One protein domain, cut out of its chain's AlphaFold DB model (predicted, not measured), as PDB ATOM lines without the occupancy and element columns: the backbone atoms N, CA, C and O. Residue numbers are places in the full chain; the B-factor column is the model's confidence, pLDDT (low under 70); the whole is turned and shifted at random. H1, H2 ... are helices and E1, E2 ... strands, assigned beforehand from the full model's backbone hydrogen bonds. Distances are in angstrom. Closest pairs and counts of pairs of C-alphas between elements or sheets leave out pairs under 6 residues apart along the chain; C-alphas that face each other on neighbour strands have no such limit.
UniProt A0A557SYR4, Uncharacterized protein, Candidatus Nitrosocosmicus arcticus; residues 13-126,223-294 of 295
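This is residues 13 to 126 and 223 to 294 of the 295 residues of an uncharacterized protein of Candidatus Nitrosocosmicus arcticus (UniProt A0A557SYR4). The model is a rod built on a long, twisted sheet whose strands E3, E4, E5 and E7 run lengthwise, with H1 and H2 over one face and H4 packing on both of these helices. The hairpin of E1 and E2 lengthens the rod at one end, beside E6. The printed part has 186 residues with four named helices and eight named strands, in the order H1 E1 E2 H2 E3 E4 E5 E6 H3 E7 E8 H4, of class mixed, helices and strands. The sheet of E3 to E8 is branched, its neighbour pairs antiparallel. The whole is only just loose, close to compact, with a radius of gyration of the C-alphas of 19.6 A and spans of 67 by 31 by 28 A.

H1, residues 13 to 36, is on the branched sheet at a height of 9.8 A, over E5, residues 107 to 123, and E7, residues 243 to 255. E1, residues 39 to 45, and E2, residues 51 to 57, form an antiparallel hairpin, with N 42 and O 54 2.8 A apart. The closest C-alphas of E2 and E6, residues 223 to 226, are those of Ser 56 and Tyr 225, 5.0 A apart. H2, residues 60 to 76, is on the same face as H1 at a height of 9.3 A, over E3, residues 80 to 90, and E4, residues 93 to 104. E3, E4 and E5 form a meander, each strand the antiparallel neighbour of the one before; N 86 and O 97 are 2.9 A apart, as are N 100 and O 111. On the other side of E5 from E4 lie E7, with N 112 and O 247 2.9 A apart, and E6, with N 120 and O 224 2.9 A apart. H3, residues 234 to 238, only grazes the sheet. E7 bends by 51 degrees at residue 252 and forms a hairpin with E8, residues 260 to 262, where N 254 and O 260 are 2.8 A apart. H4, residues 272 to 292, touches H1 at a shallow tilt of 12 degrees, the same way, closest at the C-alphas of Ile 25 and Tyr 286, 6.1 A. Its residues 288 to 292 touch H2, closest at the C-alphas of Phe 69 and Glu 292, 6.3 A. In H1, H2, H3 and H4 every O i to N i+4 pair is within hydrogen-bond range.

H1 begins at C-alpha 13 (64.768, 140.517, 68.504) and measures 34.5 A; H2 measures 24.2 A. E5, the longest strand, runs 51.4 A from C-alpha 107 (48.729, 140.191, 63.684); E7 measures 36.0 A and E4 35.4 A. H4, 30.0 A, ends at C-alpha 292 (47.492, 128.136, 86.857).

The two C-alphas farthest apart, of Phe 49 and Lys 272, are 67.7 A apart. Residues 127 to 222 are not printed, and C-alphas 126 and 223 are 15.2 A apart across the cut. Of the links that are printed whole, none is long. The mean pLDDT of the printed part is 91.8, and residue 294 alone is under 70.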
ATOM      1  N   ASP A  13      65.319 140.443  67.153       78.75
ATOM      2  CA  ASP A  13      64.768 140.517  68.504       78.75
ATOM      3  C   ASP A  13      63.314 140.038  68.565       78.75
ATOM      4  O   ASP A  13      62.958 139.288  69.474       78.75
ATOM      5  N   THR A  14      62.489 140.367  67.564       81.44
ATOM      6  CA  THR A  14      61.100 139.880  67.485       81.44
ATOM      7  C   THR A  14      61.041 138.369  67.264       81.44
ATOM      8  O   THR A  14      60.258 137.673  67.904       81.44
ATOM      9  N   ILE A  15      61.894 137.829  66.390       83.69
ATOM     10  CA  ILE A  15      61.942 136.382  66.123       83.69
ATOM     11  C   ILE A  15      62.424 135.626  67.370       83.69
ATOM     12  O   ILE A  15      61.861 134.590  67.726       83.69
ATOM     13  N   ILE A  16      63.435 136.158  68.063       86.69
ATOM     14  CA  ILE A  16      63.936 135.608  69.327       86.69
ATOM     15  C   ILE A  16      62.847 135.650  70.403       86.69
ATOM     16  O   ILE A  16      62.671 134.659  71.110       86.69
ATOM     17  N   LEU A  17      62.103 136.757  70.514       89.75
ATOM     18  CA  LEU A  17      60.983 136.901  71.446       89.75
ATOM     19  C   LEU A  17      59.925 135.813  71.219       89.75
ATOM     20  O   LEU A  17      59.546 135.128  72.166       89.75
ATOM     21  N   LEU A  18      59.489 135.619  69.971       90.19
ATOM     22  CA  LEU A  18      58.459 134.638  69.617       90.19
ATOM     23  C   LEU A  18      58.917 133.192  69.844       90.19
ATOM     24  O   LEU A  18      58.172 132.394  70.411       90.19
ATOM     25  N   ASN A  19      60.150 132.860  69.450       90.88
ATOM     26  CA  ASN A  19      60.711 131.527  69.682       90.88
ATOM     27  C   ASN A  19      60.877 131.246  71.185       90.88
ATOM     28  O   ASN A  19      60.528 130.161  71.641       90.88
ATOM     29  N   ARG A  20      61.331 132.233  71.972       92.31
ATOM     30  CA  ARG A  20      61.433 132.102  73.433       92.31
ATOM     31  C   ARG A  20      60.065 131.921  74.078       92.31
ATOM     32  O   ARG A  20      59.929 131.090  74.966       92.31
ATOM     33  N   PHE A  21      59.063 132.683  73.642       93.69
ATOM     34  CA  PHE A  21      57.693 132.503  74.111       93.69
ATOM     35  C   PHE A  21      57.211 131.073  73.845       93.69
ATOM     36  O   PHE A  21      56.735 130.433  74.776       93.69
ATOM     37  N   TYR A  22      57.405 130.556  72.626       93.25
ATOM     38  CA  TYR A  22      57.053 129.178  72.274       93.25
ATOM     39  C   TYR A  22      57.725 128.148  73.190       93.25
ATOM     40  O   TYR A  22      57.028 127.307  73.755       93.25
ATOM     41  N   ASP A  23      59.048 128.222  73.355       93.38
ATOM     42  CA  ASP A  23      59.788 127.276  74.198       93.38
ATOM     43  C   ASP A  23      59.298 127.351  75.662       93.38
ATOM     44  O   ASP A  23      59.022 126.327  76.279       93.38
ATOM     45  N   ASN A  24      59.065 128.561  76.183       94.44
ATOM     46  CA  ASN A  24      58.556 128.780  77.538       94.44
ATOM     47  C   ASN A  24      57.173 128.147  77.772       94.44
ATOM     48  O   ASN A  24      56.973 127.448  78.768       94.44
ATOM     49  N   ILE A  25      56.197 128.397  76.891       94.25
ATOM     50  CA  ILE A  25      54.845 127.845  77.069       94.25
ATOM     51  C   ILE A  25      54.803 126.341  76.805       94.25
ATOM     52  O   ILE A  25      54.019 125.645  77.448       94.25
ATOM     53  N   LYS A  26      55.665 125.831  75.913       94.00
ATOM     54  CA  LYS A  26      55.846 124.395  75.690       94.00
ATOM     55  C   LYS A  26      56.333 123.719  76.963       94.00
ATOM     56  O   LYS A  26      55.714 122.755  77.400       94.00
ATOM     57  N   ASP A  27      57.385 124.246  77.577       94.56
ATOM     58  CA  ASP A  27      57.947 123.668  78.794       94.56
ATOM     59  C   ASP A  27      56.947 123.710  79.952       94.56
ATOM     60  O   ASP A  27      56.802 122.723  80.674       94.56
ATOM     61  N   VAL A  28      56.220 124.820  80.129       95.19
ATOM     62  CA  VAL A  28      55.161 124.901  81.148       95.19
ATOM     63  C   VAL A  28      54.087 123.851  80.880       95.19
ATOM     64  O   VAL A  28      53.813 123.040  81.757       95.19
ATOM     65  N   PHE A  29      53.533 123.816  79.667       95.50
ATOM     66  CA  PHE A  29      52.469 122.885  79.301       95.50
ATOM     67  C   PHE A  29      52.882 121.420  79.487       95.50
ATOM     68  O   PHE A  29      52.182 120.660  80.153       95.50
ATOM     69  N   GLU A  30      54.030 121.012  78.948       94.94
ATOM     70  CA  GLU A  30      54.473 119.617  79.014       94.94
ATOM     71  C   GLU A  30      54.750 119.164  80.446       94.94
ATOM     72  O   GLU A  30      54.408 118.041  80.814       94.94
ATOM     73  N   ASN A  31      55.340 120.029  81.274       94.44
ATOM     74  CA  ASN A  31      55.562 119.712  82.683       94.44
ATOM     75  C   ASN A  31      54.239 119.601  83.449       94.44
ATOM     76  O   ASN A  31      54.072 118.683  84.250       94.44
ATOM     77  N   SER A  32      53.275 120.476  83.165       94.06
ATOM     78  CA  SER A  32      51.933 120.412  83.747       94.06
ATOM     79  C   SER A  32      51.212 119.110  83.416       94.06
ATOM     80  O   SER A  32      50.663 118.470  84.313       94.06
ATOM     81  N   ILE A  33      51.255 118.669  82.154       95.12
ATOM     82  CA  ILE A  33      50.669 117.386  81.752       95.12
ATOM     83  C   ILE A  33      51.379 116.225  82.455       95.12
ATOM     84  O   ILE A  33      50.712 115.380  83.046       95.12
ATOM     85  N   LYS A  34      52.719 116.199  82.451       93.88
ATOM     86  CA  LYS A  34      53.500 115.139  83.112       93.88
ATOM     87  C   LYS A  34      53.192 115.013  84.604       93.88
ATOM     88  O   LYS A  34      53.151 113.900  85.111       93.88
ATOM     89  N   ASN A  35      52.951 116.127  85.289       91.81
ATOM     90  CA  ASN A  35      52.623 116.125  86.716       91.81
ATOM     91  C   ASN A  35      51.187 115.656  87.000       91.81
ATOM     92  O   ASN A  35      50.928 115.084  88.057       91.81
ATOM     93  N   ASN A  36      50.255 115.884  86.070       92.19
ATOM     94  CA  ASN A  36      48.837 115.569  86.254       92.19
ATOM     95  C   ASN A  36      48.432 114.184  85.731       92.19
ATOM     96  O   ASN A  36      47.419 113.628  86.171       92.19
ATOM     97  N   ILE A  37      49.209 113.608  84.811       92.94
ATOM     98  CA  ILE A  37      49.003 112.243  84.330       92.94
ATOM     99  C   ILE A  37      49.723 111.274  85.261       92.94
ATOM    100  O   ILE A  37      50.936 111.098  85.202       92.94
ATOM    101  N   VAL A  38      48.936 110.612  86.105       90.25
ATOM    102  CA  VAL A  38      49.393 109.502  86.941       90.25
ATOM    103  C   VAL A  38      48.849 108.213  86.350       90.25
ATOM    104  O   VAL A  38      47.632 108.021  86.298       90.25
ATOM    105  N   THR A  39      49.752 107.346  85.907       92.12
ATOM    106  CA  THR A  39      49.405 106.011  85.425       92.12
ATOM    107  C   THR A  39      49.259 105.043  86.592       92.12
ATOM    108  O   THR A  39      50.075 105.048  87.514       92.12
ATOM    109  N   ILE A  40      48.234 104.202  86.539       92.38
ATOM    110  CA  ILE A  40      47.981 103.119  87.484       92.38
ATOM    111  C   ILE A  40      47.949 101.787  86.741       92.38
ATOM    112  O   ILE A  40      47.326 101.667  85.681       92.38
ATOM    113  N   ASP A  41      48.600 100.782  87.312       93.94
ATOM    114  CA  ASP A  41      48.533  99.425  86.790       93.94
ATOM    115  C   ASP A  41      47.139  98.856  87.050       93.94
ATOM    116  O   ASP A  41      46.632  98.838  88.174       93.94
ATOM    117  N   THR A  42      46.487  98.443  85.971       92.81
ATOM    118  CA  THR A  42      45.115  97.952  85.969       92.81
ATOM    119  C   THR A  42      45.108  96.545  85.408       92.81
ATOM    120  O   THR A  42      45.598  96.287  84.308       92.81
ATOM    121  N   LYS A  43      44.534  95.610  86.164       95.56
ATOM    122  CA  LYS A  43      44.355  94.242  85.686       95.56
ATOM    123  C   LYS A  43      43.098  94.155  84.835       95.56
ATOM    124  O   LYS A  43      42.029  94.585  85.265       95.56
ATOM    125  N   VAL A  44      43.229  93.555  83.660       95.69
ATOM    126  CA  VAL A  44      42.148  93.409  82.683       95.69
ATOM    127  C   VAL A  44      42.126  92.007  82.091       95.69
ATOM    128  O   VAL A  44      43.109  91.271  82.180       95.69
ATOM    129  N   MET A  45      40.994  91.626  81.504       95.81
ATOM    130  CA  MET A  45      40.804  90.321  80.879       95.81
ATOM    131  C   MET A  45      40.777  90.444  79.349       95.81
ATOM    132  O   MET A  45      40.062  91.278  78.788       95.81
ATOM    133  N   LEU A  46      41.554  89.594  78.673       94.19
ATOM    134  CA  LEU A  46      41.541  89.444  77.215       94.19
ATOM    135  C   LEU A  46      40.383  88.543  76.754       94.19
ATOM    136  O   LEU A  46      39.764  87.830  77.543       94.19
ATOM    137  N   GLY A  47      40.109  88.524  75.447       87.19
ATOM    138  CA  GLY A  47      39.064  87.670  74.861       87.19
ATOM    139  C   GLY A  47      39.304  86.158  75.013       87.19
ATOM    140  O   GLY A  47      38.364  85.374  74.900       87.19
ATOM    141  N   ASP A  48      40.538  85.741  75.304       89.75
ATOM    142  CA  ASP A  48      40.905  84.357  75.629       89.75
ATOM    143  C   ASP A  48      40.847  84.046  77.139       89.75
ATOM    144  O   ASP A  48      41.237  82.959  77.571       89.75
ATOM    145  N   PHE A  49      40.329  84.986  77.935       91.69
ATOM    146  CA  PHE A  49      40.200  84.941  79.396       91.69
ATOM    147  C   PHE A  49      41.515  85.004  80.173       91.69
ATOM    148  O   PHE A  49      41.500  84.870  81.401       91.69
ATOM    149  N   SER A  50      42.647  85.228  79.503       94.06
ATOM    150  CA  SER A  50      43.884  85.542  80.206       94.06
ATOM    151  C   SER A  50      43.763  86.897  80.907       94.06
ATOM    152  O   SER A  50      43.100  87.822  80.431       94.06
ATOM    153  N   VAL A  51      44.378  86.992  82.086       96.19
ATOM    154  CA  VAL A  51      44.448  88.236  82.853       96.19
ATOM    155  C   VAL A  51      45.815  88.849  82.626       96.19
ATOM    156  O   VAL A  51      46.832  88.222  82.929       96.19
ATOM    157  N   ILE A  52      45.823  90.077  82.121       95.62
ATOM    158  CA  ILE A  52      47.032  90.874  81.944       95.62
ATOM    159  C   ILE A  52      46.981  92.103  82.846       95.62
ATOM    160  O   ILE A  52      45.920  92.506  83.326       95.62
ATOM    161  N   GLU A  53      48.140  92.699  83.070       95.56
ATOM    162  CA  GLU A  53      48.284  93.974  83.759       95.56
ATOM    163  C   GLU A  53      48.724  95.019  82.739       95.56
ATOM    164  O   GLU A  53      49.624  94.775  81.936       95.56
ATOM    165  N   THR A  54      48.033  96.154  82.723       93.81
ATOM    166  CA  THR A  54      48.270  97.232  81.767       93.81
ATOM    167  C   THR A  54      48.147  98.584  82.455       93.81
ATOM    168  O   THR A  54      47.277  98.781  83.305       93.81
ATOM    169  N   ALA A  55      49.017  99.525  82.103       94.00
ATOM    170  CA  ALA A  55      48.978 100.869  82.661       94.00
ATOM    171  C   ALA A  55      47.834 101.678  82.030       94.00
ATOM    172  O   ALA A  55      47.702 101.727  80.808       94.00
ATOM    173  N   SER A  56      47.042 102.344  82.868       95.50
ATOM    174  CA  SER A  56      45.968 103.258  82.460       95.50
ATOM    175  C   SER A  56      46.098 104.594  83.183       95.50
ATOM    176  O   SER A  56      46.729 104.663  84.236       95.50
ATOM    177  N   PHE A  57      45.475 105.656  82.681       95.38
ATOM    178  CA  PHE A  57      45.355 106.929  83.402       95.38
ATOM    179  C   PHE A  57      43.923 107.470  83.338       95.38
ATOM    180  O   PHE A  57      43.141 107.077  82.479       95.38
ATOM    181  N   ASP A  58      43.582 108.391  84.241       93.62
ATOM    182  CA  ASP A  58      42.277 109.062  84.248       93.62
ATOM    183  C   ASP A  58      42.328 110.391  83.463       93.62
ATOM    184  O   ASP A  58      42.960 111.351  83.925       93.62
ATOM    185  N   PRO A  59      41.654 110.499  82.301       94.50
ATOM    186  CA  PRO A  59      41.640 111.724  81.506       94.50
ATOM    187  C   PRO A  59      40.878 112.880  82.171       94.50
ATOM    188  O   PRO A  59      41.114 114.036  81.813       94.50
ATOM    189  N   ASN A  60      40.010 112.623  83.159       93.06
ATOM    190  CA  ASN A  60      39.219 113.674  83.809       93.06
ATOM    191  C   ASN A  60      40.083 114.692  84.557       93.06
ATOM    192  O   ASN A  60      39.717 115.868  84.638       93.06
ATOM    193  N   LYS A  61      41.259 114.282  85.051       92.56
ATOM    194  CA  LYS A  61      42.225 115.215  85.650       92.56
ATOM    195  C   LYS A  61      42.692 116.262  84.643       92.56
ATOM    196  O   LYS A  61      42.740 117.444  84.966       92.56
ATOM    197  N   ILE A  62      42.953 115.848  83.402       94.88
ATOM    198  CA  ILE A  62      43.377 116.750  82.325       94.88
ATOM    199  C   ILE A  62      42.227 117.627  81.839       94.88
ATOM    200  O   ILE A  62      42.426 118.822  81.628       94.88
ATOM    201  N   VAL A  63      41.014 117.081  81.735       95.44
ATOM    202  CA  VAL A  63      39.815 117.887  81.450       95.44
ATOM    203  C   VAL A  63      39.654 118.994  82.496       95.44
ATOM    204  O   VAL A  63      39.504 120.159  82.136       95.44
ATOM    205  N   THR A  64      39.756 118.641  83.780       94.19
ATOM    206  CA  THR A  64      39.663 119.594  84.895       94.19
ATOM    207  C   THR A  64      40.750 120.665  84.812       94.19
ATOM    208  O   THR A  64      40.453 121.854  84.930       94.19
ATOM    209  N   LEU A  65      42.001 120.266  84.555       94.19
ATOM    210  CA  LEU A  65      43.130 121.182  84.374       94.19
ATOM    211  C   LEU A  65      42.853 122.196  83.251       94.19
ATOM    212  O   LEU A  65      43.021 123.400  83.444       94.19
ATOM    213  N   PHE A  66      42.378 121.726  82.096       95.31
ATOM    214  CA  PHE A  66      42.088 122.588  80.949       95.31
ATOM    215  C   PHE A  66      40.898 123.519  81.201       95.31
ATOM    216  O   PHE A  66      40.973 124.697  80.865       95.31
ATOM    217  N   GLN A  67      39.831 123.034  81.840       94.50
ATOM    218  CA  GLN A  67      38.661 123.851  82.184       94.50
ATOM    219  C   GLN A  67      38.996 124.934  83.216       94.50
ATOM    220  O   GLN A  67      38.518 126.066  83.115       94.50
ATOM    221  N   ASN A  68      39.842 124.614  84.199       93.44
ATOM    222  CA  ASN A  68      40.328 125.598  85.161       93.44
ATOM    223  C   ASN A  68      41.125 126.694  84.452       93.44
ATOM    224  O   ASN A  68      40.861 127.878  84.663       93.44
ATOM    225  N   PHE A  69      42.039 126.315  83.561       93.69
ATOM    226  CA  PHE A  69      42.799 127.275  82.770       93.69
ATOM    227  C   PHE A  69      41.897 128.136  81.870       93.69
ATOM    228  O   PHE A  69      42.036 129.360  81.865       93.69
ATOM    229  N   GLU A  70      40.913 127.535  81.193       93.38
ATOM    230  CA  GLU A  70      39.909 128.245  80.391       93.38
ATOM    231  C   GLU A  70      39.191 129.330  81.199       93.38
ATOM    232  O   GLU A  70      39.117 130.493  80.788       93.38
ATOM    233  N   LYS A  71      38.704 128.970  82.389       92.62
ATOM    234  CA  LYS A  71      38.042 129.905  83.301       92.62
ATOM    235  C   LYS A  71      38.970 131.049  83.714       92.62
ATOM    236  O   LYS A  71      38.529 132.195  83.808       92.62
ATOM    237  N   MET A  72      40.249 130.769  83.954       91.56
ATOM    238  CA  MET A  72      41.216 131.792  84.356       91.56
ATOM    239  C   MET A  72      41.556 132.758  83.217       91.56
ATOM    240  O   MET A  72      41.633 133.962  83.459       91.56
ATOM    241  N   VAL A  73      41.672 132.277  81.976       92.38
ATOM    242  CA  VAL A  73      41.834 133.147  80.797       92.38
ATOM    243  C   VAL A  73      40.625 134.075  80.657       92.38
ATOM    244  O   VAL A  73      40.793 135.291  80.646       92.38
ATOM    245  N   ASN A  74      39.410 133.518  80.670       91.44
ATOM    246  CA  ASN A  74      38.169 134.286  80.513       91.44
ATOM    247  C   ASN A  74      37.925 135.322  81.625       91.44
ATOM    248  O   ASN A  74      37.215 136.302  81.411       91.44
ATOM    249  N   THR A  75      38.469 135.107  82.824       90.62
ATOM    250  CA  THR A  75      38.298 136.034  83.957       90.62
ATOM    251  C   THR A  75      39.381 137.106  84.025       90.62
ATOM    252  O   THR A  75      39.103 138.208  84.494       90.62
ATOM    253  N   LYS A  76      40.609 136.806  83.582       91.06
ATOM    254  CA  LYS A  76      41.761 137.711  83.713       91.06
ATOM    255  C   LYS A  76      42.034 138.556  82.469       91.06
ATOM    256  O   LYS A  76      42.762 139.539  82.581       91.06
ATOM    257  N   THR A  77      41.483 138.212  81.304       88.50
ATOM    258  CA  THR A  77      41.670 138.992  80.073       88.50
ATOM    259  C   THR A  77      40.458 138.922  79.147       88.50
ATOM    260  O   THR A  77      39.752 137.922  79.088       88.50
ATOM    261  N   THR A  78      40.242 139.998  78.392       87.81
ATOM    262  CA  THR A  78      39.280 140.059  77.281       87.81
ATOM    263  C   THR A  78      39.963 140.023  75.913       87.81
ATOM    264  O   THR A  78      39.280 139.981  74.893       87.81
ATOM    265  N   ASN A  79      41.299 140.087  75.877       92.12
ATOM    266  CA  ASN A  79      42.075 140.180  74.637       92.12
ATOM    267  C   ASN A  79      42.307 138.801  74.014       92.12
ATOM    268  O   ASN A  79      42.283 138.657  72.792       92.12
ATOM    269  N   TRP A  80      42.496 137.784  74.856       94.81
ATOM    270  CA  TRP A  80      42.602 136.400  74.417       94.81
ATOM    271  C   TRP A  80      41.222 135.780  74.252       94.81
ATOM    272  O   TRP A  80      40.396 135.799  75.160       94.81
ATOM    273  N   GLN A  81      40.998 135.178  73.092       94.00
ATOM    274  CA  GLN A  81      39.831 134.357  72.817       94.00
ATOM    275  C   GLN A  81      40.200 132.897  73.039       94.00
ATOM    276  O   GLN A  81      41.103 132.386  72.376       94.00
ATOM    277  N   ILE A  82      39.493 132.225  73.943       94.56
ATOM    278  CA  ILE A  82      39.625 130.786  74.158       94.56
ATOM    279  C   ILE A  82      38.429 130.053  73.555       94.56
ATOM    280  O   ILE A  82      37.277 130.448  73.734       94.56
ATOM    281  N   VAL A  83      38.710 128.978  72.826       93.94
ATOM    282  CA  VAL A  83      37.697 127.990  72.456       93.94
ATOM    283  C   VAL A  83      37.550 127.027  73.634       93.94
ATOM    284  O   VAL A  83      38.582 126.544  74.115       93.94
ATOM    285  N   PRO A  84      36.315 126.727  74.083       92.06
ATOM    286  CA  PRO A  84      36.087 125.807  75.189       92.06
ATOM    287  C   PRO A  84      36.784 124.466  74.993       92.06
ATOM    288  O   PRO A  84      36.932 124.017  73.853       92.06
ATOM    289  N   VAL A  85      37.174 123.816  76.093       94.38
ATOM    290  CA  VAL A  85      37.838 122.503  76.043       94.38
ATOM    291  C   VAL A  85      37.043 121.529  75.174       94.38
ATOM    292  O   VAL A  85      35.863 121.267  75.412       94.38
ATOM    293  N   GLN A  86      37.704 120.973  74.161       95.69
ATOM    294  CA  GLN A  86      37.110 120.041  73.213       95.69
ATOM    295  C   GLN A  86      37.651 118.631  73.434       95.69
ATOM    296  O   GLN A  86      38.797 118.429  73.848       95.69
ATOM    297  N   SER A  87      36.815 117.647  73.105       94.62
ATOM    298  CA  SER A  87      37.213 116.248  73.029       94.62
ATOM    299  C   SER A  87      36.804 115.658  71.686       94.62
ATOM    300  O   SER A  87      35.741 115.986  71.158       94.62
ATOM    301  N   THR A  88      37.650 114.803  71.112       93.75
ATOM    302  CA  THR A  88      37.305 114.041  69.904       93.75
ATOM    303  C   THR A  88      37.571 112.558  70.105       93.75
ATOM    304  O   THR A  88      38.482 112.164  70.840       93.75
ATOM    305  N   LYS A  89      36.745 111.736  69.452       92.81
ATOM    306  CA  LYS A  89      36.815 110.275  69.446       92.81
ATOM    307  C   LYS A  89      36.828 109.808  67.992       92.81
ATOM    308  O   LYS A  89      35.860 110.041  67.275       92.81
ATOM    309  N   SER A  90      37.932 109.197  67.576       91.19
ATOM    310  CA  SER A  90      38.111 108.595  66.251       91.19
ATOM    311  C   SER A  90      38.681 107.203  66.461       91.19
ATOM    312  O   SER A  90      39.821 107.093  66.891       91.19
ATOM    313  N   ASP A  91      37.884 106.166  66.215       89.00
ATOM    314  CA  ASP A  91      38.239 104.770  66.494       89.00
ATOM    315  C   ASP A  91      38.745 104.571  67.938       89.00
ATOM    316  O   ASP A  91      37.997 104.781  68.902       89.00
ATOM    317  N   ASP A  92      40.009 104.201  68.111       92.06
ATOM    318  CA  ASP A  92      40.703 104.061  69.389       92.06
ATOM    319  C   ASP A  92      41.430 105.346  69.824       92.06
ATOM    320  O   ASP A  92      41.762 105.495  70.996       92.06
ATOM    321  N   ILE A  93      41.592 106.334  68.948       94.44
ATOM    322  CA  ILE A  93      42.235 107.609  69.271       94.44
ATOM    323  C   ILE A  93      41.248 108.538  69.986       94.44
ATOM    324  O   ILE A  93      40.090 108.736  69.592       94.44
ATOM    325  N   ARG A  94      41.729 109.150  71.065       95.56
ATOM    326  CA  ARG A  94      41.068 110.220  71.811       95.56
ATOM    327  C   ARG A  94      41.959 111.454  71.804       95.56
ATOM    328  O   ARG A  94      43.180 111.346  71.923       95.56
ATOM    329  N   ARG A  95      41.352 112.635  71.696       95.50
ATOM    330  CA  ARG A  95      42.051 113.915  71.885       95.50
ATOM    331  C   ARG A  95      41.322 114.765  72.901       95.50
ATOM    332  O   ARG A  95      40.098 114.843  72.858       95.50
ATOM    333  N   LEU A  96      42.085 115.433  73.754       96.75
ATOM    334  CA  LEU A  96      41.619 116.500  74.635       96.75
ATOM    335  C   LEU A  96      42.458 117.731  74.350       96.75
ATOM    336  O   LEU A  96      43.683 117.642  74.388       96.75
ATOM    337  N   TYR A  97      41.829 118.857  74.043       96.25
ATOM    338  CA  TYR A  97      42.566 120.058  73.670       96.25
ATOM    339  C   TYR A  97      41.762 121.329  73.919       96.25
ATOM    340  O   TYR A  97      40.537 121.308  74.030       96.25
ATOM    341  N   PHE A  98      42.468 122.450  73.953       95.38
ATOM    342  CA  PHE A  98      41.894 123.787  73.912       95.38
ATOM    343  C   PHE A  98      42.683 124.646  72.927       95.38
ATOM    344  O   PHE A  98      43.799 124.309  72.514       95.38
ATOM    345  N   GLN A  99      42.074 125.753  72.515       96.19
ATOM    346  CA  GLN A  99      42.662 126.663  71.541       96.19
ATOM    347  C   GLN A  99      42.567 128.089  72.055       96.19
ATOM    348  O   GLN A  99      41.522 128.499  72.552       96.19
ATOM    349  N   LEU A 100      43.645 128.846  71.904       95.62
ATOM    350  CA  LEU A 100      43.697 130.265  72.224       95.62
ATOM    351  C   LEU A 100      43.994 131.053  70.959       95.62
ATOM    352  O   LEU A 100      44.753 130.607  70.096       95.62
ATOM    353  N   SER A 101      43.457 132.259  70.877       95.44
ATOM    354  CA  SER A 101      43.869 133.206  69.860       95.44
ATOM    355  C   SER A 101      43.880 134.638  70.356       95.44
ATOM    356  O   SER A 101      43.154 134.997  71.280       95.44
ATOM    357  N   LEU A 102      44.729 135.442  69.732       95.44
ATOM    358  CA  LEU A 102      44.914 136.850  70.049       95.44
ATOM    359  C   LEU A 102      45.079 137.619  68.741       95.44
ATOM    360  O   LEU A 102      45.919 137.270  67.913       95.44
ATOM    361  N   GLU A 103      44.288 138.672  68.559       94.06
ATOM    362  CA  GLU A 103      44.387 139.585  67.418       94.06
ATOM    363  C   GLU A 103      44.883 140.948  67.912       94.06
ATOM    364  O   GLU A 103      44.180 141.641  68.643       94.06
ATOM    365  N   ILE A 104      46.088 141.348  67.497       92.50
ATOM    366  CA  ILE A 104      46.640 142.686  67.747       92.50
ATOM    367  C   ILE A 104      46.810 143.381  66.398       92.50
ATOM    368  O   ILE A 104      47.677 143.029  65.598       92.50
ATOM    369  N   GLU A 105      45.971 144.385  66.144       90.31
ATOM    370  CA  GLU A 105      45.879 145.146  64.889       90.31
ATOM    371  C   GLU A 105      45.624 144.303  63.625       90.31
ATOM    372  O   GLU A 105      44.499 144.235  63.128       90.31
ATOM    373  N   LYS A 106      46.693 143.757  63.041       90.94
ATOM    374  CA  LYS A 106      46.698 142.888  61.858       90.94
ATOM    375  C   LYS A 106      47.477 141.601  62.106       90.94
ATOM    376  O   LYS A 106      47.643 140.830  61.174       90.94
ATOM    377  N   PHE A 107      47.998 141.388  63.306       91.38
ATOM    378  CA  PHE A 107      48.729 140.191  63.684       91.38
ATOM    379  C   PHE A 107      47.805 139.264  64.461       91.38
ATOM    380  O   PHE A 107      47.002 139.719  65.274       91.38
ATOM    381  N   TYR A 108      47.912 137.975  64.180       92.50
ATOM    382  CA  TYR A 108      47.070 136.939  64.740       92.50
ATOM    383  C   TYR A 108      47.946 135.836  65.319       92.50
ATOM    384  O   TYR A 108      48.779 135.263  64.616       92.50
ATOM    385  N   PHE A 109      47.742 135.552  66.596       93.88
ATOM    386  CA  PHE A 109      48.294 134.389  67.266       93.88
ATOM    387  C   PHE A 109      47.232 133.315  67.357       93.88
ATOM    388  O   PHE A 109      46.083 133.597  67.702       93.88
ATOM    389  N   TYR A 110      47.649 132.084  67.113       94.00
ATOM    390  CA  TYR A 110      46.852 130.901  67.369       94.00
ATOM    391  C   TYR A 110      47.686 129.893  68.132       94.00
ATOM    392  O   TYR A 110      48.831 129.631  67.775       94.00
ATOM    393  N   ILE A 111      47.122 129.351  69.199       95.00
ATOM    394  CA  ILE A 111      47.773 128.363  70.041       95.00
ATOM    395  C   ILE A 111      46.826 127.182  70.170       95.00
ATOM    396  O   ILE A 111      45.678 127.342  70.576       95.00
ATOM    397  N   TYR A 112      47.327 125.999  69.850       94.62
ATOM    398  CA  TYR A 112      46.664 124.727  70.086       94.62
ATOM    399  C   TYR A 112      47.457 123.975  71.147       94.62
ATOM    400  O   TYR A 112      48.665 123.803  70.992       94.62
ATOM    401  N   MET A 113      46.788 123.508  72.196       95.06
ATOM    402  CA  MET A 113      47.396 122.693  73.247       95.06
ATOM    403  C   MET A 113      46.484 121.522  73.572       95.06
ATOM    404  O   MET A 113      45.280 121.701  73.754       95.06
ATOM    405  N   GLY A 114      47.047 120.324  73.663       95.94
ATOM    406  CA  GLY A 114      46.263 119.142  73.978       95.94
ATOM    407  C   GLY A 114      47.079 117.881  74.190       95.94
ATOM    408  O   GLY A 114      48.307 117.884  74.137       95.94
ATOM    409  N   ILE A 115      46.364 116.790  74.422       97.00
ATOM    410  CA  ILE A 115      46.901 115.438  74.489       97.00
ATOM    411  C   ILE A 115      46.154 114.531  73.509       97.00
ATOM    412  O   ILE A 115      44.949 114.687  73.297       97.00
ATOM    413  N   GLN A 116      46.873 113.572  72.938       97.00
ATOM    414  CA  GLN A 116      46.356 112.478  72.125       97.00
ATOM    415  C   GLN A 116      46.685 111.159  72.826       97.00
ATOM    416  O   GLN A 116      47.818 110.954  73.251       97.00
ATOM    417  N   PHE A 117      45.710 110.271  72.979       96.62
ATOM    418  CA  PHE A 117      45.894 108.989  73.660       96.62
ATOM    419  C   PHE A 117      44.996 107.911  73.067       96.62
ATOM    420  O   PHE A 117      43.981 108.216  72.441       96.62
ATOM    421  N   HIS A 118      45.377 106.654  73.266       95.94
ATOM    422  CA  HIS A 118      44.612 105.503  72.799       95.94
ATOM    423  C   HIS A 118      43.631 105.035  73.870       95.94
ATOM    424  O   HIS A 118      43.907 105.131  75.064       95.94
ATOM    425  N   SER A 119      42.494 104.513  73.434       95.44
ATOM    426  CA  SER A 119      41.461 103.885  74.243       95.44
ATOM    427  C   SER A 119      41.276 102.461  73.743       95.44
ATOM    428  O   SER A 119      40.710 102.232  72.675       95.44
ATOM    429  N   LEU A 120      41.794 101.515  74.517       94.69
ATOM    430  CA  LEU A 120      41.743 100.091  74.221       94.69
ATOM    431  C   LEU A 120      40.612  99.438  75.015       94.69
ATOM    432  O   LEU A 120      40.381  99.776  76.176       94.69
ATOM    433  N   LEU A 121      39.909  98.503  74.381       94.44
ATOM    434  CA  LEU A 121      38.765  97.808  74.962       94.44
ATOM    435  C   LEU A 121      39.197  96.460  75.532       94.44
ATOM    436  O   LEU A 121      39.772  95.637  74.821       94.44
ATOM    437  N   TYR A 122      38.871  96.226  76.798       96.00
ATOM    438  CA  TYR A 122      39.129  94.966  77.491       96.00
ATOM    439  C   TYR A 122      37.888  94.503  78.239       96.00
ATOM    440  O   TYR A 122      37.014  95.308  78.541       96.00
ATOM    441  N   TYR A 123      37.819  93.226  78.602       96.25
ATOM    442  CA  TYR A 123      36.809  92.775  79.550       96.25
ATOM    443  C   TYR A 123      37.240  93.088  80.982       96.25
ATOM    444  O   TYR A 123      38.420  92.991  81.342       96.25
ATOM    445  N   GLN A 124      36.268  93.415  81.828       94.25
ATOM    446  CA  GLN A 124      36.471  93.396  83.272       94.25
ATOM    447  C   GLN A 124      36.836  91.984  83.755       94.25
ATOM    448  O   GLN A 124      36.420  90.979  83.173       94.25
ATOM    449  N   ILE A 125      37.596  91.895  84.848       94.25
ATOM    450  CA  ILE A 125      37.933  90.604  85.460       94.25
ATOM    451  C   ILE A 125      36.715  90.084  86.220       94.25
ATOM    452  O   ILE A 125      36.582  90.279  87.427       94.25
ATOM    453  N   ASP A 126      35.834  89.401  85.498       94.00
ATOM    454  CA  ASP A 126      34.632  88.792  86.048       94.00
ATOM    455  C   ASP A 126      34.455  87.363  85.520       94.00
ATOM    456  O   ASP A 126      34.620  87.067  84.335       94.00
ATOM    457  N   GLU A 223      37.110 100.607  79.023       94.00
ATOM    458  CA  GLU A 223      38.126 101.368  78.290       94.00
ATOM    459  C   GLU A 223      39.381 101.535  79.166       94.00
ATOM    460  O   GLU A 223      39.305 101.982  80.310       94.00
ATOM    461  N   ILE A 224      40.543 101.207  78.608       95.62
ATOM    462  CA  ILE A 224      41.862 101.475  79.187       95.62
ATOM    463  C   ILE A 224      42.552 102.541  78.343       95.62
ATOM    464  O   ILE A 224      42.594 102.432  77.115       95.62
ATOM    465  N   TYR A 225      43.099 103.568  78.992       96.31
ATOM    466  CA  TYR A 225      43.663 104.730  78.312       96.31
ATOM    467  C   TYR A 225      45.190 104.726  78.339       96.31
ATOM    468  O   TYR A 225      45.800 104.699  79.403       96.31
ATOM    469  N   HIS A 226      45.806 104.824  77.161       94.88
ATOM    470  CA  HIS A 226      47.254 104.749  76.975       94.88
ATOM    471  C   HIS A 226      47.824 106.027  76.364       94.88
ATOM    472  O   HIS A 226      47.484 106.404  75.237       94.88
ATOM    473  N   ILE A 227      48.771 106.649  77.063       94.69
ATOM    474  CA  ILE A 227      49.462 107.855  76.607       94.69
ATOM    475  C   ILE A 227      50.972 107.743  76.804       94.69
ATOM    476  O   ILE A 227      51.437 107.254  77.831       94.69
ATOM    477  N   GLU A 228      51.731 108.249  75.837       92.31
ATOM    478  CA  GLU A 228      53.160 108.514  75.984       92.31
ATOM    479  C   GLU A 228      53.373 109.990  76.320       92.31
ATOM    480  O   GLU A 228      52.834 110.872  75.667       92.31
ATOM    481  N   LEU A 229      54.187 110.309  77.325       91.12
ATOM    482  CA  LEU A 229      54.428 111.704  77.734       91.12
ATOM    483  C   LEU A 229      55.512 112.392  76.882       91.12
ATOM    484  O   LEU A 229      56.309 113.190  77.386       91.12
ATOM    485  N   ALA A 230      55.542 112.071  75.589       92.62
ATOM    486  CA  ALA A 230      56.410 112.673  74.586       92.62
ATOM    487  C   ALA A 230      55.681 113.791  73.827       92.62
ATOM    488  O   ALA A 230      54.454 113.797  73.713       92.62
ATOM    489  N   SER A 231      56.438 114.760  73.309       92.75
ATOM    490  CA  SER A 231      55.896 115.792  72.423       92.75
ATOM    491  C   SER A 231      55.598 115.200  71.045       92.75
ATOM    492  O   SER A 231      56.444 114.517  70.462       92.75
ATOM    493  N   LEU A 232      54.442 115.536  70.491       92.25
ATOM    494  CA  LEU A 232      54.041 115.200  69.135       92.25
ATOM    495  C   LEU A 232      54.191 116.412  68.222       92.25
ATOM    496  O   LEU A 232      53.776 117.525  68.554       92.25
ATOM    497  N   ASP A 233      54.751 116.172  67.041       88.62
ATOM    498  CA  ASP A 233      54.610 117.086  65.916       88.62
ATOM    499  C   ASP A 233      53.341 116.766  65.106       88.62
ATOM    500  O   ASP A 233      52.621 115.797  65.369       88.62
ATOM    501  N   GLN A 234      53.069 117.592  64.095       83.31
ATOM    502  CA  GLN A 234      51.868 117.472  63.270       83.31
ATOM    503  C   GLN A 234      51.798 116.154  62.502       83.31
ATOM    504  O   GLN A 234      50.715 115.586  62.382       83.31
ATOM    505  N   ASN A 235      52.927 115.637  62.018       88.38
ATOM    506  CA  ASN A 235      52.947 114.382  61.276       88.38
ATOM    507  C   ASN A 235      52.649 113.210  62.208       88.38
ATOM    508  O   ASN A 235      51.788 112.394  61.895       88.38
ATOM    509  N   LYS A 236      53.295 113.178  63.376       91.06
ATOM    510  CA  LYS A 236      53.076 112.155  64.406       91.06
ATOM    511  C   LYS A 236      51.625 112.141  64.887       91.06
ATOM    512  O   LYS A 236      50.994 111.089  64.955       91.06
ATOM    513  N   MET A 237      51.052 113.322  65.123       88.69
ATOM    514  CA  MET A 237      49.644 113.466  65.500       88.69
ATOM    515  C   MET A 237      48.692 112.912  64.424       88.69
ATOM    516  O   MET A 237      47.724 112.226  64.760       88.69
ATOM    517  N   LEU A 238      48.959 113.195  63.141       88.81
ATOM    518  CA  LEU A 238      48.167 112.700  62.006       88.81
ATOM    519  C   LEU A 238      48.325 111.190  61.780       88.81
ATOM    520  O   LEU A 238      47.383 110.552  61.323       88.81
ATOM    521  N   GLN A 239      49.485 110.629  62.117       90.81
ATOM    522  CA  GLN A 239      49.764 109.191  62.052       90.81
ATOM    523  C   GLN A 239      49.141 108.396  63.206       90.81
ATOM    524  O   GLN A 239      49.202 107.170  63.196       90.81
ATOM    525  N   GLY A 240      48.530 109.073  64.180       89.69
ATOM    526  CA  GLY A 240      47.872 108.425  65.308       89.69
ATOM    527  C   GLY A 240      48.777 108.176  66.514       89.69
ATOM    528  O   GLY A 240      48.327 107.560  67.469       89.69
ATOM    529  N   GLU A 241      50.010 108.693  66.544       93.25
ATOM    530  CA  GLU A 241      50.875 108.570  67.730       93.25
ATOM    531  C   GLU A 241      50.241 109.236  68.965       93.25
ATOM    532  O   GLU A 241      49.495 110.207  68.849       93.25
ATOM    533  N   ASN A 242      50.528 108.749  70.169       92.75
ATOM    534  CA  ASN A 242      50.014 109.329  71.409       92.75
ATOM    535  C   ASN A 242      51.033 110.262  72.077       92.75
ATOM    536  O   ASN A 242      52.239 110.064  72.011       92.75
ATOM    537  N   GLY A 243      50.525 111.305  72.729       95.62
ATOM    538  CA  GLY A 243      51.310 112.229  73.530       95.62
ATOM    539  C   GLY A 243      50.813 113.659  73.531       95.62
ATOM    540  O   GLY A 243      49.631 113.928  73.320       95.62
ATOM    541  N   MET A 244      51.707 114.583  73.864       96.06
ATOM    542  CA  MET A 244      51.387 115.989  74.101       96.06
ATOM    543  C   MET A 244      51.554 116.792  72.822       96.06
ATOM    544  O   MET A 244      52.581 116.714  72.157       96.06
ATOM    545  N   VAL A 245      50.569 117.618  72.503       94.56
ATOM    546  CA  VAL A 245      50.535 118.401  71.274       94.56
ATOM    547  C   VAL A 245      50.540 119.880  71.624       94.56
ATOM    548  O   VAL A 245      49.680 120.342  72.375       94.56
ATOM    549  N   ILE A 246      51.474 120.632  71.041       93.50
ATOM    550  CA  ILE A 246      51.474 122.092  71.111       93.50
ATOM    551  C   ILE A 246      51.848 122.721  69.769       93.50
ATOM    552  O   ILE A 246      52.954 122.534  69.252       93.50
ATOM    553  N   TYR A 247      50.941 123.541  69.243       91.25
ATOM    554  CA  TYR A 247      51.184 124.396  68.087       91.25
ATOM    555  C   TYR A 247      50.989 125.849  68.473       91.25
ATOM    556  O   TYR A 247      50.128 126.191  69.277       91.25
ATOM    557  N   VAL A 248      51.827 126.696  67.895       91.81
ATOM    558  CA  VAL A 248      51.743 128.144  68.037       91.81
ATOM    559  C   VAL A 248      52.020 128.693  66.663       91.81
ATOM    560  O   VAL A 248      53.125 128.464  66.168       91.81
ATOM    561  N   ASP A 249      51.050 129.387  66.095       90.69
ATOM    562  CA  ASP A 249      51.136 130.047  64.805       90.69
ATOM    563  C   ASP A 249      51.091 131.558  65.001       90.69
ATOM    564  O   ASP A 249      50.349 132.084  65.836       90.69
ATOM    565  N   PHE A 250      51.910 132.250  64.216       90.56
ATOM    566  CA  PHE A 250      51.941 133.701  64.147       90.56
ATOM    567  C   PHE A 250      51.728 134.122  62.697       90.56
ATOM    568  O   PHE A 250      52.544 133.826  61.820       90.56
ATOM    569  N   GLU A 251      50.610 134.792  62.444       90.88
ATOM    570  CA  GLU A 251      50.141 135.136  61.106       90.88
ATOM    571  C   GLU A 251      49.773 136.619  61.009       90.88
ATOM    572  O   GLU A 251      49.522 137.295  62.006       90.88
ATOM    573  N   MET A 252      49.699 137.141  59.785       90.00
ATOM    574  CA  MET A 252      49.197 138.483  59.504       90.00
ATOM    575  C   MET A 252      47.878 138.416  58.726       90.00
ATOM    576  O   MET A 252      47.788 137.771  57.683       90.00
ATOM    577  N   ILE A 253      46.865 139.136  59.197       89.81
ATOM    578  CA  ILE A 253      45.576 139.344  58.538       89.81
ATOM    579  C   ILE A 253      45.776 140.333  57.384       89.81
ATOM    580  O   ILE A 253      46.010 141.525  57.597       89.81
ATOM    581  N   LYS A 254      45.666 139.846  56.144       87.06
ATOM    582  CA  LYS A 254      45.764 140.667  54.923       87.06
ATOM    583  C   LYS A 254      44.503 141.484  54.677       87.06
ATOM    584  O   LYS A 254      44.577 142.634  54.252       87.06
ATOM    585  N   ASN A 255      43.343 140.886  54.936       80.56
ATOM    586  CA  ASN A 255      42.048 141.498  54.682       80.56
ATOM    587  C   ASN A 255      41.130 141.288  55.887       80.56
ATOM    588  O   ASN A 255      40.746 140.168  56.212       80.56
ATOM    589  N   LYS A 256      40.745 142.391  56.538       74.88
ATOM    590  CA  LYS A 256      39.901 142.358  57.740       74.88
ATOM    591  C   LYS A 256      38.473 141.867  57.471       74.88
ATOM    592  O   LYS A 256      37.855 141.341  58.388       74.88
ATOM    593  N   LYS A 257      37.960 142.017  56.240       76.88
ATOM    594  CA  LYS A 257      36.603 141.589  55.855       76.88
ATOM    595  C   LYS A 257      36.528 140.095  55.552       76.88
ATOM    596  O   LYS A 257      35.568 139.454  55.954       76.88
ATOM    597  N   THR A 258      37.523 139.548  54.854       80.12
ATOM    598  CA  THR A 258      37.567 138.114  54.504       80.12
ATOM    599  C   THR A 258      38.313 137.268  55.535       80.12
ATOM    600  O   THR A 258      38.302 136.047  55.429       80.12
ATOM    601  N   LYS A 259      38.973 137.907  56.516       80.00
ATOM    602  CA  LYS A 259      39.856 137.279  57.513       80.00
ATOM    603  C   LYS A 259      40.940 136.391  56.880       80.00
ATOM    604  O   LYS A 259      41.414 135.448  57.503       80.00
ATOM    605  N   GLU A 260      41.367 136.723  55.659       85.06
ATOM    606  CA  GLU A 260      42.473 136.047  54.976       85.06
ATOM    607  C   GLU A 260      43.792 136.307  55.719       85.06
ATOM    608  O   GLU A 260      44.139 137.464  55.992       85.06
ATOM    609  N   LYS A 261      44.532 135.235  56.027       86.81
ATOM    610  CA  LYS A 261      45.783 135.262  56.795       86.81
ATOM    611  C   LYS A 261      46.975 134.831  55.948       86.81
ATOM    612  O   LYS A 261      46.832 134.162  54.927       86.81
ATOM    613  N   THR A 262      48.171 135.238  56.358       85.56
ATOM    614  CA  THR A 262      49.429 134.803  55.752       85.56
ATOM    615  C   THR A 262      50.504 134.610  56.808       85.56
ATOM    616  O   THR A 262      50.648 135.435  57.708       85.56
ATOM    617  N   SER A 263      51.302 133.558  56.655       82.38
ATOM    618  CA  SER A 263      52.479 133.308  57.494       82.38
ATOM    619  C   SER A 263      53.725 134.067  57.008       82.38
ATOM    620  O   SER A 263      54.764 134.032  57.662       82.38
ATOM    621  N   VAL A 264      53.646 134.770  55.866       83.19
ATOM    622  CA  VAL A 264      54.742 135.599  55.339       83.19
ATOM    623  C   VAL A 264      54.678 136.978  55.989       83.19
ATOM    624  O   VAL A 264      53.869 137.828  55.604       83.19
ATOM    625  N   ILE A 265      55.536 137.200  56.982       82.62
ATOM    626  CA  ILE A 265      55.552 138.420  57.792       82.62
ATOM    627  C   ILE A 265      56.877 139.149  57.595       82.62
ATOM    628  O   ILE A 265      57.950 138.592  57.794       82.62
ATOM    629  N   ASN A 266      56.800 140.437  57.255       83.62
ATOM    630  CA  ASN A 266      57.963 141.313  57.322       83.62
ATOM    631  C   ASN A 266      58.082 141.883  58.746       83.62
ATOM    632  O   ASN A 266      57.419 142.869  59.079       83.62
ATOM    633  N   PHE A 267      58.928 141.255  59.565       83.44
ATOM    634  CA  PHE A 267      59.155 141.620  60.968       83.44
ATOM    635  C   PHE A 267      59.773 143.019  61.164       83.44
ATOM    636  O   PHE A 267      59.647 143.593  62.244       83.44
ATOM    637  N   GLU A 268      60.396 143.606  60.134       79.25
ATOM    638  CA  GLU A 268      60.944 144.974  60.176       79.25
ATOM    639  C   GLU A 268      59.840 146.040  60.126       79.25
ATOM    640  O   GLU A 268      60.027 147.167  60.576       79.25
ATOM    641  N   LYS A 269      58.675 145.689  59.569       83.94
ATOM    642  CA  LYS A 269      57.535 146.600  59.389       83.94
ATOM    643  C   LYS A 269      56.513 146.518  60.522       83.94
ATOM    644  O   LYS A 269      55.398 147.019  60.363       83.94
ATOM    645  N   ILE A 270      56.856 145.856  61.624       86.50
ATOM    646  CA  ILE A 270      56.016 145.813  62.823       86.50
ATOM    647  C   ILE A 270      56.284 147.099  63.619       86.50
ATOM    648  O   ILE A 270      57.431 147.321  64.012       86.50
ATOM    649  N   PRO A 271      55.276 147.964  63.838       89.19
ATOM    650  CA  PRO A 271      55.453 149.162  64.650       89.19
ATOM    651  C   PRO A 271      55.882 148.806  66.075       89.19
ATOM    652  O   PRO A 271      55.473 147.783  66.623       89.19
ATOM    653  N   LYS A 272      56.689 149.674  66.693       88.25
ATOM    654  CA  LYS A 272      57.194 149.449  68.053       88.25
ATOM    655  C   LYS A 272      56.060 149.314  69.076       88.25
ATOM    656  O   LYS A 272      56.102 148.410  69.895       88.25
ATOM    657  N   GLU A 273      55.033 150.153  68.972       91.19
ATOM    658  CA  GLU A 273      53.846 150.101  69.841       91.19
ATOM    659  C   GLU A 273      53.135 148.743  69.750       91.19
ATOM    660  O   GLU A 273      52.810 148.136  70.768       91.19
ATOM    661  N   THR A 274      52.971 148.218  68.533       90.94
ATOM    662  CA  THR A 274      52.393 146.892  68.298       90.94
ATOM    663  C   THR A 274      53.274 145.785  68.879       90.94
ATOM    664  O   THR A 274      52.763 144.833  69.459       90.94
ATOM    665  N   LEU A 275      54.600 145.899  68.745       90.25
ATOM    666  CA  LEU A 275      55.545 144.939  69.315       90.25
ATOM    667  C   LEU A 275      55.511 144.939  70.852       90.25
ATOM    668  O   LEU A 275      55.524 143.869  71.456       90.25
ATOM    669  N   ASP A 276      55.431 146.115  71.477       92.62
ATOM    670  CA  ASP A 276      55.321 146.262  72.932       92.62
ATOM    671  C   ASP A 276      53.988 145.683  73.448       92.62
ATOM    672  O   ASP A 276      53.962 144.992  74.472       92.62
ATOM    673  N   ALA A 277      52.892 145.871  72.703       93.94
ATOM    674  CA  ALA A 277      51.602 145.243  72.996       93.94
ATOM    675  C   ALA A 277      51.668 143.710  72.883       93.94
ATOM    676  O   ALA A 277      51.242 143.008  73.799       93.94
ATOM    677  N   ILE A 278      52.266 143.186  71.804       93.44
ATOM    678  CA  ILE A 278      52.497 141.743  71.631       93.44
ATOM    679  C   ILE A 278      53.292 141.201  72.817       93.44
ATOM    680  O   ILE A 278      52.875 140.235  73.444       93.44
ATOM    681  N   LYS A 279      54.414 141.836  73.160       93.94
ATOM    682  CA  LYS A 279      55.262 141.402  74.271       93.94
ATOM    683  C   LYS A 279      54.482 141.328  75.586       93.94
ATOM    684  O   LYS A 279      54.584 140.324  76.282       93.94
ATOM    685  N   THR A 280      53.683 142.352  75.882       95.19
ATOM    686  CA  THR A 280      52.862 142.416  77.099       95.19
ATOM    687  C   THR A 280      51.873 141.250  77.173       95.19
ATOM    688  O   THR A 280      51.776 140.587  78.203       95.19
ATOM    689  N   GLU A 281      51.180 140.946  76.073       95.44
ATOM    690  CA  GLU A 281      50.206 139.847  76.027       95.44
ATOM    691  C   GLU A 281      50.856 138.459  76.094       95.44
ATOM    692  O   GLU A 281      50.320 137.548  76.727       95.44
ATOM    693  N   LEU A 282      52.027 138.286  75.473       94.56
ATOM    694  CA  LEU A 282      52.786 137.036  75.548       94.56
ATOM    695  C   LEU A 282      53.329 136.790  76.964       94.56
ATOM    696  O   LEU A 282      53.253 135.666  77.462       94.56
ATOM    697  N   GLU A 283      53.848 137.827  77.628       95.12
ATOM    698  CA  GLU A 283      54.291 137.751  79.026       95.12
ATOM    699  C   GLU A 283      53.119 137.454  79.969       95.12
ATOM    700  O   GLU A 283      53.235 136.576  80.825       95.12
ATOM    701  N   PHE A 284      51.972 138.114  79.767       95.00
ATOM    702  CA  PHE A 284      50.746 137.837  80.514       95.00
ATOM    703  C   PHE A 284      50.334 136.366  80.403       95.00
ATOM    704  O   PHE A 284      50.133 135.708  81.426       95.00
ATOM    705  N   LEU A 285      50.233 135.833  79.179       94.94
ATOM    706  CA  LEU A 285      49.797 134.453  78.974       94.94
ATOM    707  C   LEU A 285      50.798 133.457  79.567       94.94
ATOM    708  O   LEU A 285      50.391 132.480  80.193       94.94
ATOM    709  N   TYR A 286      52.098 133.711  79.411       94.75
ATOM    710  CA  TYR A 286      53.134 132.865  79.994       94.75
ATOM    711  C   TYR A 286      53.047 132.817  81.526       94.75
ATOM    712  O   TYR A 286      53.031 131.725  82.097       94.75
ATOM    713  N   GLU A 287      52.940 133.964  82.206       94.56
ATOM    714  CA  GLU A 287      52.801 133.985  83.668       94.56
ATOM    715  C   GLU A 287      51.471 133.382  84.127       94.56
ATOM    716  O   GLU A 287      51.423 132.693  85.147       94.56
ATOM    717  N   LEU A 288      50.391 133.574  83.362       93.50
ATOM    718  CA  LEU A 288      49.116 132.925  83.639       93.50
ATOM    719  C   LEU A 288      49.259 131.399  83.589       93.50
ATOM    720  O   LEU A 288      48.934 130.722  84.559       93.50
ATOM    721  N   MET A 289      49.811 130.855  82.504       93.38
ATOM    722  CA  MET A 289      50.070 129.419  82.380       93.38
ATOM    723  C   MET A 289      50.971 128.909  83.506       93.38
ATOM    724  O   MET A 289      50.676 127.896  84.132       93.38
ATOM    725  N   ARG A 290      52.053 129.631  83.808       91.88
ATOM    726  CA  ARG A 290      53.019 129.257  84.845       91.88
ATOM    727  C   ARG A 290      52.402 129.189  86.242       91.88
ATOM    728  O   ARG A 290      52.910 128.431  87.066       91.88
ATOM    729  N   ASN A 291      51.370 129.976  86.526       88.19
ATOM    730  CA  ASN A 291      50.707 129.987  87.828       88.19
ATOM    731  C   ASN A 291      49.553 128.984  87.897       88.19
ATOM    732  O   ASN A 291      49.421 128.288  88.898       88.19
ATOM    733  N   GLU A 292      48.756 128.881  86.834       86.62
ATOM    734  CA  GLU A 292      47.492 128.136  86.857       86.62
ATOM    735  C   GLU A 292      47.622 126.688  86.366       86.62
ATOM    736  O   GLU A 292      46.805 125.850  86.729       86.62
ATOM    737  N   LEU A 293      48.642 126.359  85.562       80.50
ATOM    738  CA  LEU A 293      48.883 124.982  85.114       80.50
ATOM    739  C   LEU A 293      49.859 124.220  86.028       80.50
ATOM    740  O   LEU A 293      50.152 123.057  85.772       80.50
ATOM    741  N   LYS A 294      50.412 124.845  87.075       65.56
ATOM    742  CA  LYS A 294      51.400 124.206  87.969       65.56
ATOM    743  C   LYS A 294      50.818 123.211  88.974       65.56
ATOM    744  O   LYS A 294      51.604 122.505  89.603       65.56
TER     745      LYS A 294